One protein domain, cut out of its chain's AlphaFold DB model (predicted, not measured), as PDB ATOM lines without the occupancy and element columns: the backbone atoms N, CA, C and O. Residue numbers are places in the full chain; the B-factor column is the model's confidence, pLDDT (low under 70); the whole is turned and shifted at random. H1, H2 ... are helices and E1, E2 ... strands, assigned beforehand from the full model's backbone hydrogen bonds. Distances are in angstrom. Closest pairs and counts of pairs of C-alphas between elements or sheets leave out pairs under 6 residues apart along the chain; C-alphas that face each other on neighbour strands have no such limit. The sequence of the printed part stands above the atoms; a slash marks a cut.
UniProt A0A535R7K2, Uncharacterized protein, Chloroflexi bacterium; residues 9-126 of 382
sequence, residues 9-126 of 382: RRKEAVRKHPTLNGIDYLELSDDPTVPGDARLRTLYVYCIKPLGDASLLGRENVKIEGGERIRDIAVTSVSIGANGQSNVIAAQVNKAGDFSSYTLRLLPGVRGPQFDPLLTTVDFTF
ATOM      1  N   ARG A   9     180.197 173.326 127.486       65.56
ATOM      2  CA  ARG A   9     180.554 174.429 126.583       65.56
ATOM      3  C   ARG A   9     180.072 174.239 125.152       65.56
ATOM      4  O   ARG A   9     179.708 175.235 124.528       65.56
ATOM      5  N   ARG A  10     180.030 173.013 124.601       72.75
ATOM      6  CA  ARG A  10     179.474 172.823 123.243       72.75
ATOM      7  C   ARG A  10     177.965 173.038 123.239       72.75
ATOM      8  O   ARG A  10     177.476 173.723 122.342       72.75
ATOM      9  N   LYS A  11     177.248 172.548 124.258       74.50
ATOM     10  CA  LYS A  11     175.819 172.848 124.439       74.50
ATOM     11  C   LYS A  11     175.603 174.359 124.555       74.50
ATOM     12  O   LYS A  11     174.695 174.902 123.932       74.50
ATOM     13  N   GLU A  12     176.480 175.069 125.262       76.88
ATOM     14  CA  GLU A  12     176.396 176.520 125.432       76.88
ATOM     15  C   GLU A  12     176.771 177.324 124.171       76.88
ATOM     16  O   GLU A  12     176.124 178.324 123.849       76.88
ATOM     17  N   ALA A  13     177.748 176.860 123.390       78.50
ATOM     18  CA  ALA A  13     178.069 177.413 122.075       78.50
ATOM     19  C   ALA A  13     176.910 177.211 121.087       78.50
ATOM     20  O   ALA A  13     176.550 178.136 120.359       78.50
ATOM     21  N   VAL A  14     176.268 176.036 121.112       81.69
ATOM     22  CA  VAL A  14     175.064 175.761 120.321       81.69
ATOM     23  C   VAL A  14     173.914 176.654 120.779       81.69
ATOM     24  O   VAL A  14     173.265 177.243 119.919       81.69
ATOM     25  N   ARG A  15     173.707 176.874 122.088       81.69
ATOM     26  CA  ARG A  15     172.722 177.853 122.603       81.69
ATOM     27  C   ARG A  15     172.940 179.259 122.031       81.69
ATOM     28  O   ARG A  15     171.962 179.893 121.648       81.69
ATOM     29  N   LYS A  16     174.194 179.714 121.914       81.88
ATOM     30  CA  LYS A  16     174.557 181.048 121.391       81.88
ATOM     31  C   LYS A  16     174.537 181.162 119.859       81.88
ATOM     32  O   LYS A  16     174.413 182.268 119.343       81.88
ATOM     33  N   HIS A  17     174.665 180.058 119.121       81.56
ATOM     34  CA  HIS A  17     174.663 180.074 117.653       81.56
ATOM     35  C   HIS A  17     173.274 180.451 117.094       81.56
ATOM     36  O   HIS A  17     172.276 179.979 117.626       81.56
ATOM     37  N   PRO A  18     173.138 181.226 116.006       75.38
ATOM     38  CA  PRO A  18     171.820 181.658 115.521       75.38
ATOM     39  C   PRO A  18     170.950 180.526 114.945       75.38
ATOM     40  O   PRO A  18     169.732 180.574 115.075       75.38
ATOM     41  N   THR A  19     171.547 179.493 114.338       79.00
ATOM     42  CA  THR A  19     170.803 178.513 113.511       79.00
ATOM     43  C   THR A  19     170.896 177.047 113.946       79.00
ATOM     44  O   THR A  19     170.094 176.238 113.488       79.00
ATOM     45  N   LEU A  20     171.852 176.683 114.808       82.25
ATOM     46  CA  LEU A  20     172.121 175.281 115.162       82.25
ATOM     47  C   LEU A  20     171.289 174.841 116.373       82.25
ATOM     48  O   LEU A  20     171.134 175.616 117.323       82.25
ATOM     49  N   ASN A  21     170.802 173.600 116.358       84.44
ATOM     50  CA  ASN A  21     170.107 172.944 117.472       84.44
ATOM     51  C   ASN A  21     170.722 171.560 117.776       84.44
ATOM     52  O   ASN A  21     171.573 171.077 117.034       84.44
ATOM     53  N   GLY A  22     170.309 170.913 118.863       85.81
ATOM     54  CA  GLY A  22     170.790 169.585 119.256       85.81
ATOM     55  C   GLY A  22     169.934 168.966 120.358       85.81
ATOM     56  O   GLY A  22     169.131 169.669 120.977       85.81
ATOM     57  N   ILE A  23     170.110 167.666 120.590       85.06
ATOM     58  CA  ILE A  23     169.492 166.918 121.690       85.06
ATOM     59  C   ILE A  23     170.154 167.334 123.006       85.06
ATOM     60  O   ILE A  23     171.382 167.396 123.097       85.06
ATOM     61  N   ASP A  24     169.338 167.608 124.019       81.69
ATOM     62  CA  ASP A  24     169.796 167.812 125.391       81.69
ATOM     63  C   ASP A  24     169.725 166.496 126.182       81.69
ATOM     64  O   ASP A  24     170.751 166.021 126.673       81.69
ATOM     65  N   TYR A  25     168.534 165.879 126.232       81.88
ATOM     66  CA  TYR A  25     168.274 164.574 126.850       81.88
ATOM     67  C   TYR A  25     166.990 163.918 126.298       81.88
ATOM     68  O   TYR A  25     166.229 164.539 125.550       81.88
ATOM     69  N   LEU A  26     166.758 162.650 126.648       85.19
ATOM     70  CA  LEU A  26     165.599 161.854 126.227       85.19
ATOM     71  C   LEU A  26     164.906 161.236 127.446       85.19
ATOM     72  O   LEU A  26     165.575 160.706 128.330       85.19
ATOM     73  N   GLU A  27     163.575 161.259 127.459       84.25
ATOM     74  CA  GLU A  27     162.728 160.599 128.457       84.25
ATOM     75  C   GLU A  27     161.771 159.595 127.803       84.25
ATOM     76  O   GLU A  27     161.276 159.805 126.693       84.25
ATOM     77  N   LEU A  28     161.476 158.504 128.510       85.12
ATOM     78  CA  LEU A  28     160.507 157.492 128.097       85.12
ATOM     79  C   LEU A  28     159.219 157.656 128.908       85.12
ATOM     80  O   LEU A  28     159.251 157.668 130.137       85.12
ATOM     81  N   SER A  29     158.080 157.763 128.223       81.88
ATOM     82  CA  SER A  29     156.779 157.884 128.878       81.88
ATOM     83  C   SER A  29     156.335 156.539 129.445       81.88
ATOM     84  O   SER A  29     156.048 155.604 128.691       81.88
ATOM     85  N   ASP A  30     156.202 156.474 130.767       75.94
ATOM     86  CA  ASP A  30     155.692 155.309 131.482       75.94
ATOM     87  C   ASP A  30     154.356 155.620 132.177       75.94
ATOM     88  O   ASP A  30     154.307 155.913 133.369       75.94
ATOM     89  N   ASP A  31     153.259 155.612 131.412       75.94
ATOM     90  CA  ASP A  31     151.919 155.880 131.948       75.94
ATOM     91  C   ASP A  31     151.225 154.564 132.367       75.94
ATOM     92  O   ASP A  31     150.923 153.732 131.502       75.94
ATOM     93  N   PRO A  32     150.943 154.347 133.669       68.12
ATOM     94  CA  PRO A  32     150.316 153.122 134.166       68.12
ATOM     95  C   PRO A  32     148.836 152.988 133.781       68.12
ATOM     96  O   PRO A  32     148.262 151.914 133.959       68.12
ATOM     97  N   THR A  33     148.202 154.049 133.270       69.50
ATOM     98  CA  THR A  33     146.800 154.026 132.822       69.50
ATOM     99  C   THR A  33     146.632 153.435 131.418       69.50
ATOM    100  O   THR A  33     145.525 153.063 131.026       69.50
ATOM    101  N   VAL A  34     147.732 153.300 130.671       71.56
ATOM    102  CA  VAL A  34     147.753 152.741 129.318       71.56
ATOM    103  C   VAL A  34     147.924 151.211 129.388       71.56
ATOM    104  O   VAL A  34     148.841 150.732 130.061       71.56
ATOM    105  N   PRO A  35     147.084 150.410 128.695       65.25
ATOM    106  CA  PRO A  35     147.193 148.950 128.688       65.25
ATOM    107  C   PRO A  35     148.577 148.473 128.236       65.25
ATOM    108  O   PRO A  35     149.162 149.049 127.318       65.25
ATOM    109  N   GLY A  36     149.066 147.394 128.857       63.62
ATOM    110  CA  GLY A  36     150.471 146.965 128.839       63.62
ATOM    111  C   GLY A  36     151.163 146.954 127.475       63.62
ATOM    112  O   GLY A  36     152.307 147.389 127.390       63.62
ATOM    113  N   ASP A  37     150.475 146.549 126.403       62.81
ATOM    114  CA  ASP A  37     151.076 146.551 125.070       62.81
ATOM    115  C   ASP A  37     151.410 147.962 124.580       62.81
ATOM    116  O   ASP A  37     152.433 148.119 123.927       62.81
ATOM    117  N   ALA A  38     150.597 148.979 124.883       65.81
ATOM    118  CA  ALA A  38     150.787 150.367 124.450       65.81
ATOM    119  C   ALA A  38     151.619 151.224 125.429       65.81
ATOM    120  O   ALA A  38     151.978 152.356 125.098       65.81
ATOM    121  N   ARG A  39     151.960 150.682 126.604       77.06
ATOM    122  CA  ARG A  39     152.867 151.295 127.585       77.06
ATOM    123  C   ARG A  39     154.303 151.338 127.023       77.06
ATOM    124  O   ARG A  39     154.668 150.495 126.207       77.06
ATOM    125  N   LEU A  40     155.119 152.319 127.427       79.06
ATOM    126  CA  LEU A  40     156.525 152.483 126.990       79.06
ATOM    127  C   LEU A  40     156.720 152.663 125.466       79.06
ATOM    128  O   LEU A  40     157.753 152.286 124.912       79.06
ATOM    129  N   ARG A  41     155.730 153.236 124.767       84.88
ATOM    130  CA  ARG A  41     155.797 153.491 123.313       84.88
ATOM    131  C   ARG A  41     155.992 154.953 122.923       84.88
ATOM    132  O   ARG A  41     156.064 155.242 121.732       84.88
ATOM    133  N   THR A  42     156.073 155.865 123.884       85.31
ATOM    134  CA  THR A  42     156.229 157.300 123.614       85.31
ATOM    135  C   THR A  42     157.561 157.781 124.169       85.31
ATOM    136  O   THR A  42     157.810 157.665 125.368       85.31
ATOM    137  N   LEU A  43     158.407 158.316 123.292       87.12
ATOM    138  CA  LEU A  43     159.709 158.896 123.606       87.12
ATOM    139  C   LEU A  43     159.609 160.421 123.512       87.12
ATOM    140  O   LEU A  43     159.170 160.945 122.488       87.12
ATOM    141  N   TYR A  44     160.045 161.123 124.551       87.06
ATOM    142  CA  TYR A  44     160.165 162.576 124.572       87.06
ATOM    143  C   TYR A  44     161.635 162.964 124.430       87.06
ATOM    144  O   TYR A  44     162.446 162.716 125.317       87.06
ATOM    145  N   VAL A  45     161.992 163.570 123.301       86.88
ATOM    146  CA  VAL A  45     163.351 164.055 123.032       86.88
ATOM    147  C   VAL A  45     163.384 165.561 123.252       86.88
ATOM    148  O   VAL A  45     162.757 166.314 122.504       86.88
ATOM    149  N   TYR A  46     164.120 166.008 124.264       85.06
ATOM    150  CA  TYR A  46     164.263 167.421 124.598       85.06
ATOM    151  C   TYR A  46     165.422 168.019 123.808       85.06
ATOM    152  O   TYR A  46     166.552 167.536 123.864       85.06
ATOM    153  N   CYS A  47     165.141 169.078 123.057       85.88
ATOM    154  CA  CYS A  47     166.126 169.835 122.298       85.88
ATOM    155  C   CYS A  47     166.573 171.086 123.062       85.88
ATOM    156  O   CYS A  47     165.828 171.664 123.860       85.88
ATOM    157  N   ILE A  48     167.787 171.544 122.759       84.69
ATOM    158  CA  ILE A  48     168.413 172.717 123.388       84.69
ATOM    159  C   ILE A  48     167.640 174.010 123.082       84.69
ATOM    160  O   ILE A  48     167.599 174.921 123.909       84.69
ATOM    161  N   LYS A  49     167.042 174.109 121.889       83.44
ATOM    162  CA  LYS A  49     166.231 175.250 121.441       83.44
ATOM    163  C   LYS A  49     164.833 174.817 121.012       83.44
ATOM    164  O   LYS A  49     164.678 173.677 120.558       83.44
ATOM    165  N   PRO A  50     163.845 175.730 121.084       80.50
ATOM    166  CA  PRO A  50     162.513 175.478 120.557       80.50
ATOM    167  C   PRO A  50     162.586 175.108 119.078       80.50
ATOM    168  O   PRO A  50     163.296 175.729 118.282       80.50
ATOM    169  N   LEU A  51     161.857 174.058 118.735       74.25
ATOM    170  CA  LEU A  51     161.676 173.594 117.374       74.25
ATOM    171  C   LEU A  51     160.514 174.424 116.830       74.25
ATOM    172  O   LEU A  51     159.481 174.504 117.484       74.25
ATOM    173  N   GLY A  52     160.733 175.140 115.727       70.62
ATOM    174  CA  GLY A  52     159.747 176.050 115.136       70.62
ATOM    175  C   GLY A  52     158.511 175.318 114.598       70.62
ATOM    176  O   GLY A  52     157.869 174.542 115.298       70.62
ATOM    177  N   ASP A  53     158.148 175.557 113.340       67.50
ATOM    178  CA  ASP A  53     156.915 174.986 112.792       67.50
ATOM    179  C   ASP A  53     156.901 173.449 112.801       67.50
ATOM    180  O   ASP A  53     157.819 172.782 112.311       67.50
ATOM    181  N   ALA A  54     155.790 172.894 113.299       59.91
ATOM    182  CA  ALA A  54     155.563 171.456 113.447       59.91
ATOM    183  C   ALA A  54     155.649 170.672 112.122       59.91
ATOM    184  O   ALA A  54     155.868 169.465 112.120       59.91
ATOM    185  N   SER A  55     155.493 171.353 110.985       62.53
ATOM    186  CA  SER A  55     155.519 170.765 109.639       62.53
ATOM    187  C   SER A  55     156.928 170.483 109.101       62.53
ATOM    188  O   SER A  55     157.056 169.977 107.988       62.53
ATOM    189  N   LEU A  56     157.980 170.844 109.843       66.31
ATOM    190  CA  LEU A  56     159.373 170.749 109.391       66.31
ATOM    191  C   LEU A  56     160.095 169.463 109.830       66.31
ATOM    192  O   LEU A  56     161.215 169.225 109.373       66.31
ATOM    193  N   LEU A  57     159.481 168.654 110.700       73.12
ATOM    194  CA  LEU A  57     160.006 167.363 111.150       73.12
ATOM    195  C   LEU A  57     158.968 166.260 110.918       73.12
ATOM    196  O   LEU A  57     157.826 166.368 111.355       73.12
ATOM    197  N   GLY A  58     159.389 165.195 110.239       74.44
ATOM    198  CA  GLY A  58     158.590 164.005 109.968       74.44
ATOM    199  C   GLY A  58     159.188 162.743 110.589       74.44
ATOM    200  O   GLY A  58     160.215 162.769 111.273       74.44
ATOM    201  N   ARG A  59     158.553 161.599 110.316       80.25
ATOM    202  CA  ARG A  59     159.018 160.271 110.763       80.25
ATOM    203  C   ARG A  59     160.423 159.931 110.258       80.25
ATOM    204  O   ARG A  59     161.156 159.193 110.899       80.25
ATOM    205  N   GLU A  60     160.800 160.469 109.107       81.56
ATOM    206  CA  GLU A  60     162.091 160.274 108.457       81.56
ATOM    207  C   GLU A  60     163.244 160.956 109.200       81.56
ATOM    208  O   GLU A  60     164.402 160.610 108.980       81.56
ATOM    209  N   ASN A  61     162.944 161.906 110.089       83.38
ATOM    210  CA  ASN A  61     163.947 162.647 110.841       83.38
ATOM    211  C   ASN A  61     164.354 161.964 112.145       83.38
ATOM    212  O   ASN A  61     165.345 162.376 112.741       83.38
ATOM    213  N   VAL A  62     163.627 160.939 112.593       86.69
ATOM    214  CA  VAL A  62     163.921 160.219 113.836       86.69
ATOM    215  C   VAL A  62     164.146 158.753 113.506       86.69
ATOM    216  O   VAL A  62     163.228 158.048 113.096       86.69
ATOM    217  N   LYS A  63     165.376 158.283 113.699       88.38
ATOM    218  CA  LYS A  63     165.736 156.881 113.497       88.38
ATOM    219  C   LYS A  63     166.184 156.271 114.814       88.38
ATOM    220  O   LYS A  63     166.976 156.872 115.531       88.38
ATOM    221  N   ILE A  64     165.690 155.077 115.113       87.56
ATOM    222  CA  ILE A  64     166.107 154.295 116.276       87.56
ATOM    223  C   ILE A  64     166.839 153.066 115.751       87.56
ATOM    224  O   ILE A  64     166.340 152.369 114.868       87.56
ATOM    225  N   GLU A  65     168.037 152.830 116.264       85.00
ATOM    226  CA  GLU A  65     168.871 151.678 115.931       85.00
ATOM    227  C   GLU A  65     169.291 150.980 117.228       85.00
ATOM    228  O   GLU A  65     169.473 151.629 118.255       85.00
ATOM    229  N   GLY A  66     169.422 149.655 117.206       82.12
ATOM    230  CA  GLY A  66     169.801 148.864 118.382       82.12
ATOM    231  C   GLY A  66     168.818 147.738 118.690       82.12
ATOM    232  O   GLY A  66     167.954 147.411 117.873       82.12
ATOM    233  N   GLY A  67     168.982 147.139 119.870       75.56
ATOM    234  CA  GLY A  67     168.227 145.962 120.299       75.56
ATOM    235  C   GLY A  67     168.900 144.638 119.934       75.56
ATOM    236  O   GLY A  67     169.270 144.399 118.783       75.56
ATOM    237  N   GLU A  68     169.046 143.740 120.911       77.38
ATOM    238  CA  GLU A  68     169.549 142.387 120.659       77.38
ATOM    239  C   GLU A  68     168.415 141.430 120.299       77.38
ATOM    240  O   GLU A  68     168.459 140.814 119.228       77.38
ATOM    241  N   ARG A  69     167.400 141.335 121.170       76.62
ATOM    242  CA  ARG A  69     166.284 140.387 121.046       76.62
ATOM    243  C   ARG A  69     165.077 141.003 120.344       76.62
ATOM    244  O   ARG A  69     164.452 140.328 119.529       76.62
ATOM    245  N   ILE A  70     164.754 142.265 120.631       78.56
ATOM    246  CA  ILE A  70     163.716 143.017 119.913       78.56
ATOM    247  C   ILE A  70     164.390 144.012 118.972       78.56
ATOM    248  O   ILE A  70     164.978 144.995 119.405       78.56
ATOM    249  N   ARG A  71     164.297 143.744 117.669       78.81
ATOM    250  CA  ARG A  71     164.840 144.594 116.599       78.81
ATOM    251  C   ARG A  71     163.710 145.259 115.812       78.81
ATOM    252  O   ARG A  71     162.537 144.917 115.979       78.81
ATOM    253  N   ASP A  72     164.078 146.207 114.954       81.50
ATOM    254  CA  ASP A  72     163.174 146.914 114.033       81.50
ATOM    255  C   ASP A  72     162.095 147.759 114.735       81.50
ATOM    256  O   ASP A  72     160.909 147.756 114.375       81.50
ATOM    257  N   ILE A  73     162.523 148.509 115.755       84.25
ATOM    258  CA  ILE A  73     161.694 149.539 116.385       84.25
ATOM    259  C   ILE A  73     161.572 150.713 115.411       84.25
ATOM    260  O   ILE A  73     162.522 151.456 115.173       84.25
ATOM    261  N   ALA A  74     160.385 150.861 114.831       85.25
ATOM    262  CA  ALA A  74     160.081 151.900 113.861       85.25
ATOM    263  C   ALA A  74     159.256 153.010 114.512       85.25
ATOM    264  O   ALA A  74     158.316 152.740 115.266       85.25
ATOM    265  N   VAL A  75     159.583 154.255 114.169       86.25
ATOM    266  CA  VAL A  75     158.827 155.436 114.591       86.25
ATOM    267  C   VAL A  75     157.548 155.532 113.754       86.25
ATOM    268  O   VAL A  75     157.598 155.608 112.525       86.25
ATOM    269  N   THR A  76     156.392 155.479 114.416       84.19
ATOM    270  CA  THR A  76     155.063 155.507 113.787       84.19
ATOM    271  C   THR A  76     154.555 156.925 113.587       84.19
ATOM    272  O   THR A  76     153.966 157.223 112.549       84.19
ATOM    273  N   SER A  77     154.794 157.805 114.554       82.00
ATOM    274  CA  SER A  77     154.405 159.209 114.487       82.00
ATOM    275  C   SER A  77     155.441 160.081 115.189       82.00
ATOM    276  O   SER A  77     156.111 159.649 116.128       82.00
ATOM    277  N   VAL A  78     155.593 161.305 114.691       84.81
ATOM    278  CA  VAL A  78     156.432 162.340 115.291       84.81
ATOM    279  C   VAL A  78     155.586 163.597 115.386       84.81
ATOM    280  O   VAL A  78     155.009 164.023 114.385       84.81
ATOM    281  N   SER A  79     155.507 164.183 116.574       82.88
ATOM    282  CA  SER A  79     154.906 165.497 116.780       82.88
ATOM    283  C   SER A  79     155.863 166.404 117.540       82.88
ATOM    284  O   SER A  79     156.561 165.978 118.460       82.88
ATOM    285  N   ILE A  80     155.895 167.675 117.146       81.44
ATOM    286  CA  ILE A  80     156.605 168.717 117.885       81.44
ATOM    287  C   ILE A  80     155.644 169.276 118.929       81.44
ATOM    288  O   ILE A  80     154.513 169.640 118.611       81.44
ATOM    289  N   GLY A  81     156.116 169.355 120.165       74.44
ATOM    290  CA  GLY A  81     155.354 169.859 121.291       74.44
ATOM    291  C   GLY A  81     154.734 168.744 122.120       74.44
ATOM    292  O   GLY A  81     153.831 168.038 121.676       74.44
ATOM    293  N   ALA A  82     155.200 168.623 123.359       71.12
ATOM    294  CA  ALA A  82     154.598 167.790 124.390       71.12
ATOM    295  C   ALA A  82     154.610 168.557 125.713       71.12
ATOM    296  O   ALA A  82     155.487 169.390 125.940       71.12
ATOM    297  N   ASN A  83     153.618 168.315 126.570       66.69
ATOM    298  CA  ASN A  83     153.528 168.921 127.906       66.69
ATOM    299  C   ASN A  83     153.602 170.467 127.916       66.69
ATOM    300  O   ASN A  83     154.082 171.069 128.872       66.69
ATOM    301  N   GLY A  84     153.138 171.123 126.844       68.69
ATOM    302  CA  GLY A  84     153.143 172.587 126.716       68.69
ATOM    303  C   GLY A  84     154.499 173.215 126.361       68.69
ATOM    304  O   GLY A  84     154.606 174.439 126.346       68.69
ATOM    305  N   GLN A  85     155.524 172.412 126.057       78.75
ATOM    306  CA  GLN A  85     156.862 172.883 125.687       78.75
ATOM    307  C   GLN A  85     157.118 172.739 124.181       78.75
ATOM    308  O   GLN A  85     156.823 171.701 123.601       78.75
ATOM    309  N   SER A  86     157.706 173.754 123.537       80.25
ATOM    310  CA  SER A  86     157.996 173.765 122.088       80.25
ATOM    311  C   SER A  86     159.377 173.211 121.708       80.25
ATOM    312  O   SER A  86     159.725 173.145 120.532       80.25
ATOM    313  N   ASN A  87     160.190 172.800 122.681       84.81
ATOM    314  CA  ASN A  87     161.507 172.196 122.466       84.81
ATOM    315  C   ASN A  87     161.493 170.662 122.570       84.81
ATOM    316  O   ASN A  87     162.559 170.058 122.647       84.81
ATOM    317  N   VAL A  88     160.316 170.033 122.574       85.56
ATOM    318  CA  VAL A  88     160.175 168.581 122.751       85.56
ATOM    319  C   VAL A  88     159.682 167.931 121.465       85.56
ATOM    320  O   VAL A  88     158.699 168.375 120.873       85.56
ATOM    321  N   ILE A  89     160.352 166.856 121.052       86.38
ATOM    322  CA  ILE A  89     159.891 165.951 119.997       86.38
ATOM    323  C   ILE A  89     159.258 164.745 120.681       86.38
ATOM    324  O   ILE A  89     159.948 163.993 121.365       86.38
ATOM    325  N   ALA A  90     157.958 164.551 120.486       87.31
ATOM    326  CA  ALA A  90     157.274 163.329 120.878       87.31
ATOM    327  C   ALA A  90     157.321 162.341 119.710       87.31
ATOM    328  O   ALA A  90     156.712 162.573 118.665       87.31
ATOM    329  N   ALA A  91     158.065 161.251 119.878       87.62
ATOM    330  CA  ALA A  91     158.159 160.168 118.911       87.62
ATOM    331  C   ALA A  91     157.440 158.932 119.453       87.62
ATOM    332  O   ALA A  91     157.777 158.420 120.523       87.62
ATOM    333  N   GLN A  92     156.452 158.438 118.713       87.81
ATOM    334  CA  GLN A  92     155.755 157.202 119.042       87.81
ATOM    335  C   GLN A  92     156.384 156.034 118.280       87.81
ATOM    336  O   GLN A  92     156.711 156.167 117.101       87.81
ATOM    337  N   VAL A  93     156.546 154.888 118.938       89.06
ATOM    338  CA  VAL A  93     157.150 153.688 118.349       89.06
ATOM    339  C   VAL A  93     156.150 152.547 118.190       89.06
ATOM    340  O   VAL A  93     155.167 152.427 118.922       89.06
ATOM    341  N   ASN A  94     156.411 151.673 117.217       84.69
ATOM    342  CA  ASN A  94     155.559 150.526 116.901       84.69
ATOM    343  C   ASN A  94     155.536 149.448 118.003       84.69
ATOM    344  O   ASN A  94     154.523 148.762 118.156       84.69
ATOM    345  N   LYS A  95     156.636 149.276 118.742       84.38
ATOM    346  CA  LYS A  95     156.843 148.225 119.747       84.38
ATOM    347  C   LYS A  95     157.647 148.778 120.923       84.38
ATOM    348  O   LYS A  95     158.567 149.564 120.712       84.38
ATOM    349  N   ALA A  96     157.327 148.332 122.136       80.44
ATOM    350  CA  ALA A  96     158.195 148.535 123.294       80.44
ATOM    351  C   ALA A  96     159.405 147.585 123.195       80.44
ATOM    352  O   ALA A  96     159.242 146.415 122.836       80.44
ATOM    353  N   GLY A  97     160.607 148.098 123.461       79.88
ATOM    354  CA  GLY A  97     161.846 147.318 123.423       79.88
ATOM    355  C   GLY A  97     162.070 146.437 124.659       79.88
ATOM    356  O   GLY A  97     161.171 146.177 125.462       79.88
ATOM    357  N   ASP A  98     163.304 145.965 124.803       78.06
ATOM    358  CA  ASP A  98     163.786 145.121 125.903       78.06
ATOM    359  C   ASP A  98     164.844 145.850 126.770       78.06
ATOM    360  O   ASP A  98     164.897 147.080 126.804       78.06
ATOM    361  N   PHE A  99     165.664 145.088 127.504       74.38
ATOM    362  CA  PHE A  99     166.766 145.599 128.332       74.38
ATOM    363  C   PHE A  99     168.030 145.965 127.532       74.38
ATOM    364  O   PHE A  99     169.029 146.363 128.129       74.38
ATOM    365  N   SER A 100     168.019 145.817 126.204       80.94
ATOM    366  CA  SER A 100     169.156 146.189 125.355       80.94
ATOM    367  C   SER A 100     169.304 147.712 125.281       80.94
ATOM    368  O   SER A 100     168.333 148.449 125.462       80.94
ATOM    369  N   SER A 101     170.503 148.189 124.947       81.25
ATOM    370  CA  SER A 101     170.737 149.598 124.619       81.25
ATOM    371  C   SER A 101     170.211 149.933 123.221       81.25
ATOM    372  O   SER A 101     170.531 149.239 122.249       81.25
ATOM    373  N   TYR A 102     169.463 151.027 123.110       85.25
ATOM    374  CA  TYR A 102     168.979 151.583 121.850       85.25
ATOM    375  C   TYR A 102     169.553 152.983 121.657       85.25
ATOM    376  O   TYR A 102     169.614 153.767 122.599       85.25
ATOM    377  N   THR A 103     169.929 153.320 120.430       87.31
ATOM    378  CA  THR A 103     170.423 154.646 120.062       87.31
ATOM    379  C   THR A 103     169.370 155.349 119.216       87.31
ATOM    380  O   THR A 103     168.983 154.864 118.149       87.31
ATOM    381  N   LEU A 104     168.910 156.515 119.666       87.88
ATOM    382  CA  LEU A 104     168.086 157.418 118.870       87.88
ATOM    383  C   LEU A 104     168.981 158.409 118.131       87.88
ATOM    384  O   LEU A 104     169.854 159.036 118.728       87.88
ATOM    385  N   ARG A 105     168.731 158.582 116.833       88.00
ATOM    386  CA  ARG A 105     169.436 159.510 115.954       88.00
ATOM    387  C   ARG A 105     168.467 160.459 115.262       88.00
ATOM    388  O   ARG A 105     167.524 160.020 114.602       88.00
ATOM    389  N   LEU A 106     168.757 161.754 115.346       85.12
ATOM    390  CA  LEU A 106     168.094 162.789 114.562       85.12
ATOM    391  C   LEU A 106     168.802 162.980 113.219       85.12
ATOM    392  O   LEU A 106     170.011 163.202 113.158       85.12
ATOM    393  N   LEU A 107     168.034 162.895 112.137       82.81
ATOM    394  CA  LEU A 107     168.498 163.114 110.774       82.81
ATOM    395  C   LEU A 107     168.115 164.527 110.305       82.81
ATOM    396  O   LEU A 107     166.989 164.974 110.550       82.81
ATOM    397  N   PRO A 108     169.020 165.236 109.605       71.19
ATOM    398  CA  PRO A 108     168.751 166.583 109.118       71.19
ATOM    399  C   PRO A 108     167.606 166.578 108.096       71.19
ATOM    400  O   PRO A 108     167.592 165.777 107.164       71.19
ATOM    401  N   GLY A 109     166.637 167.479 108.270       63.88
ATOM    402  CA  GLY A 109     165.548 167.686 107.313       63.88
ATOM    403  C   GLY A 109     165.921 168.699 106.229       63.88
ATOM    404  O   GLY A 109     166.614 169.673 106.504       63.88
ATOM    405  N   VAL A 110     165.405 168.523 105.007       58.94
ATOM    406  CA  VAL A 110     165.679 169.410 103.848       58.94
ATOM    407  C   VAL A 110     165.198 170.857 104.077       58.94
ATOM    408  O   VAL A 110     165.727 171.788 103.477       58.94
ATOM    409  N   ARG A 111     164.210 171.065 104.960       60.09
ATOM    410  CA  ARG A 111     163.696 172.387 105.381       60.09
ATOM    411  C   ARG A 111     163.658 172.566 106.908       60.09
ATOM    412  O   ARG A 111     163.065 173.523 107.393       60.09
ATOM    413  N   GLY A 112     164.249 171.633 107.654       64.25
ATOM    414  CA  GLY A 112     164.186 171.583 109.116       64.25
ATOM    415  C   GLY A 112     165.327 172.331 109.813       64.25
ATOM    416  O   GLY A 112     166.242 172.825 109.151       64.25
ATOM    417  N   PRO A 113     165.295 172.416 111.156       68.06
ATOM    418  CA  PRO A 113     166.400 172.968 111.933       68.06
ATOM    419  C   PRO A 113     167.698 172.200 111.644       68.06
ATOM    420  O   PRO A 113     167.704 170.972 111.556       68.06
ATOM    421  N   GLN A 114     168.809 172.928 111.498       78.81
ATOM    422  CA  GLN A 114     170.120 172.307 111.338       78.81
ATOM    423  C   GLN A 114     170.595 171.795 112.696       78.81
ATOM    424  O   GLN A 114     170.740 172.567 113.646       78.81
ATOM    425  N   PHE A 115     170.833 170.491 112.783       80.19
ATOM    426  CA  PHE A 115     171.346 169.876 113.996       80.19
ATOM    427  C   PHE A 115     172.872 169.845 113.992       80.19
ATOM    428  O   PHE A 115     173.500 169.598 112.961       80.19
ATOM    429  N   ASP A 116     173.467 170.078 115.157       80.00
ATOM    430  CA  ASP A 116     174.890 169.861 115.368       80.00
ATOM    431  C   ASP A 116     175.214 168.364 115.199       80.00
ATOM    432  O   ASP A 116     174.630 167.550 115.918       80.00
ATOM    433  N   PRO A 117     176.147 167.971 114.309       78.00
ATOM    434  CA  PRO A 117     176.489 166.569 114.080       78.00
ATOM    435  C   PRO A 117     176.833 165.778 115.350       78.00
ATOM    436  O   PRO A 117     176.589 164.574 115.389       78.00
ATOM    437  N   LEU A 118     177.373 166.435 116.382       75.31
ATOM    438  CA  LEU A 118     177.736 165.809 117.657       75.31
ATOM    439  C   LEU A 118     176.544 165.607 118.600       75.31
ATOM    440  O   LEU A 118     176.556 164.671 119.388       75.31
ATOM    441  N   LEU A 119     175.513 166.451 118.517       81.25
ATOM    442  CA  LEU A 119     174.355 166.437 119.422       81.25
ATOM    443  C   LEU A 119     173.104 165.870 118.730       81.25
ATOM    444  O   LEU A 119     171.991 166.329 118.972       81.25
ATOM    445  N   THR A 120     173.282 164.897 117.834       85.19
ATOM    446  CA  THR A 120     172.184 164.239 117.095       85.19
ATOM    447  C   THR A 120     171.858 162.842 117.600       85.19
ATOM    448  O   THR A 120     170.864 162.271 117.159       85.19
ATOM    449  N   THR A 121     172.669 162.275 118.492       85.81
ATOM    450  CA  THR A 121     172.527 160.893 118.965       85.81
ATOM    451  C   THR A 121     172.403 160.828 120.479       85.81
ATOM    452  O   THR A 121     173.140 161.525 121.174       85.81
ATOM    453  N   VAL A 122     171.517 159.969 120.979       83.69
ATOM    454  CA  VAL A 122     171.349 159.688 122.411       83.69
ATOM    455  C   VAL A 122     171.029 158.208 122.628       83.69
ATOM    456  O   VAL A 122     170.236 157.634 121.883       83.69
ATOM    457  N   ASP A 123     171.640 157.605 123.645       83.25
ATOM    458  CA  ASP A 123     171.437 156.199 124.006       83.25
ATOM    459  C   ASP A 123     170.419 156.074 125.153       83.25
ATOM    460  O   ASP A 123     170.437 156.871 126.093       83.25
ATOM    461  N   PHE A 124     169.520 155.088 125.079       82.19
ATOM    462  CA  PHE A 124     168.459 154.849 126.064       82.19
ATOM    463  C   PHE A 124     168.026 153.369 126.133       82.19
ATOM    464  O   PHE A 124     168.358 152.567 125.259       82.19
ATOM    465  N   THR A 125     167.250 153.011 127.166       82.38
ATOM    466  CA  THR A 125     166.757 151.640 127.425       82.38
ATOM    467  C   THR A 125     165.263 151.656 127.782       82.38
ATOM    468  O   THR A 125     164.794 152.606 128.403       82.38
ATOM    469  N   PHE A 126     164.501 150.612 127.408       74.94
ATOM    470  CA  PHE A 126     163.030 150.598 127.538       74.94
ATOM    471  C   PHE A 126     162.473 150.112 128.886       74.94
ATOM    472  O   PHE A 126     161.339 150.449 129.209       74.94
TER     473      PHE A 126
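What this domain is: This is residues 9 to 126 of the 382 residues of an uncharacterized protein of Chloroflexi bacterium (UniProt A0A535R7K2). Picture a two-layer sandwich: a strongly twisted sheet of four strands, E1 E2 E5 E4, face to face with a smaller sheet, E3 E6 E7, their strands crossed at 50 degrees. The short helix H1 lies off one end, on neither sheet, and the loop of residues 30 to 41 reaches out at the other. The printed part has 118 residues, with one named helix and seven named strands in the order H1 E1 E2 E3 E4 E5 E6 E7; both sheets are antiparallel. The class is mostly strand, though under half of the residues are in named elements. The whole is compact, with a radius of gyration of the C-alphas of 14.2 A and spans of 42 by 29 by 26 A.

How they stand to each other: Start at H1, residues 9 to 16, where every O i to N i+4 pair is within hydrogen-bond range. Its closest C-alpha to E1, residues 23 to 29, is that of Lys 11, 7.9 A from that of Asp 24. E1 forms an antiparallel hairpin with E2, residues 42 to 47; N 27 and O 44 are 2.8 A apart. Look next at E3, residues 62 to 66, in the other sheet. E4, residues 75 to 82, bends by 61 degrees at residue 79 and forms a hairpin with E5, residues 85 to 93, which bends by 57 degrees at residue 88; N 90 and O 79 are 2.8 A apart. E5 is also the antiparallel neighbour of E2, with N 45 and O 89 at 2.8 A. E6, residues 102 to 106, is the inner strand between E3 and E7, residues 121 to 124; N 63 and O 105 are 2.9 A apart, and N 104 and O 122 are 2.8 A apart. The closest C-alphas of edge strands E1 and E7 are those of Leu 26 and Val 122, 7.2 A apart; those of E3 and E4 are Val 62 and Val 75, 7.0 A apart.

Where its parts are: Find C-alpha 9 at (180.554, 174.429, 126.583), where H1 begins. E1 runs 17.2 A, E2 16.0 A, E4 16.3 A, and E5 20.6 A from C-alpha 85 at (156.862, 172.883, 125.687). E7 ends at C-alpha 124, at (168.459, 154.849, 126.064).

The domain as a whole: The farthest C-alphas, those of Pro 18 and Pro 35, are 43.0 A apart. The printed part has no cut. The links E1 to E2, E2 to E3 and E6 to E7 are long. Mean pLDDT of the printed part is 79.0; 18 residues are under 70, among them 35 to 38, 53 to 56 and 109 to 113.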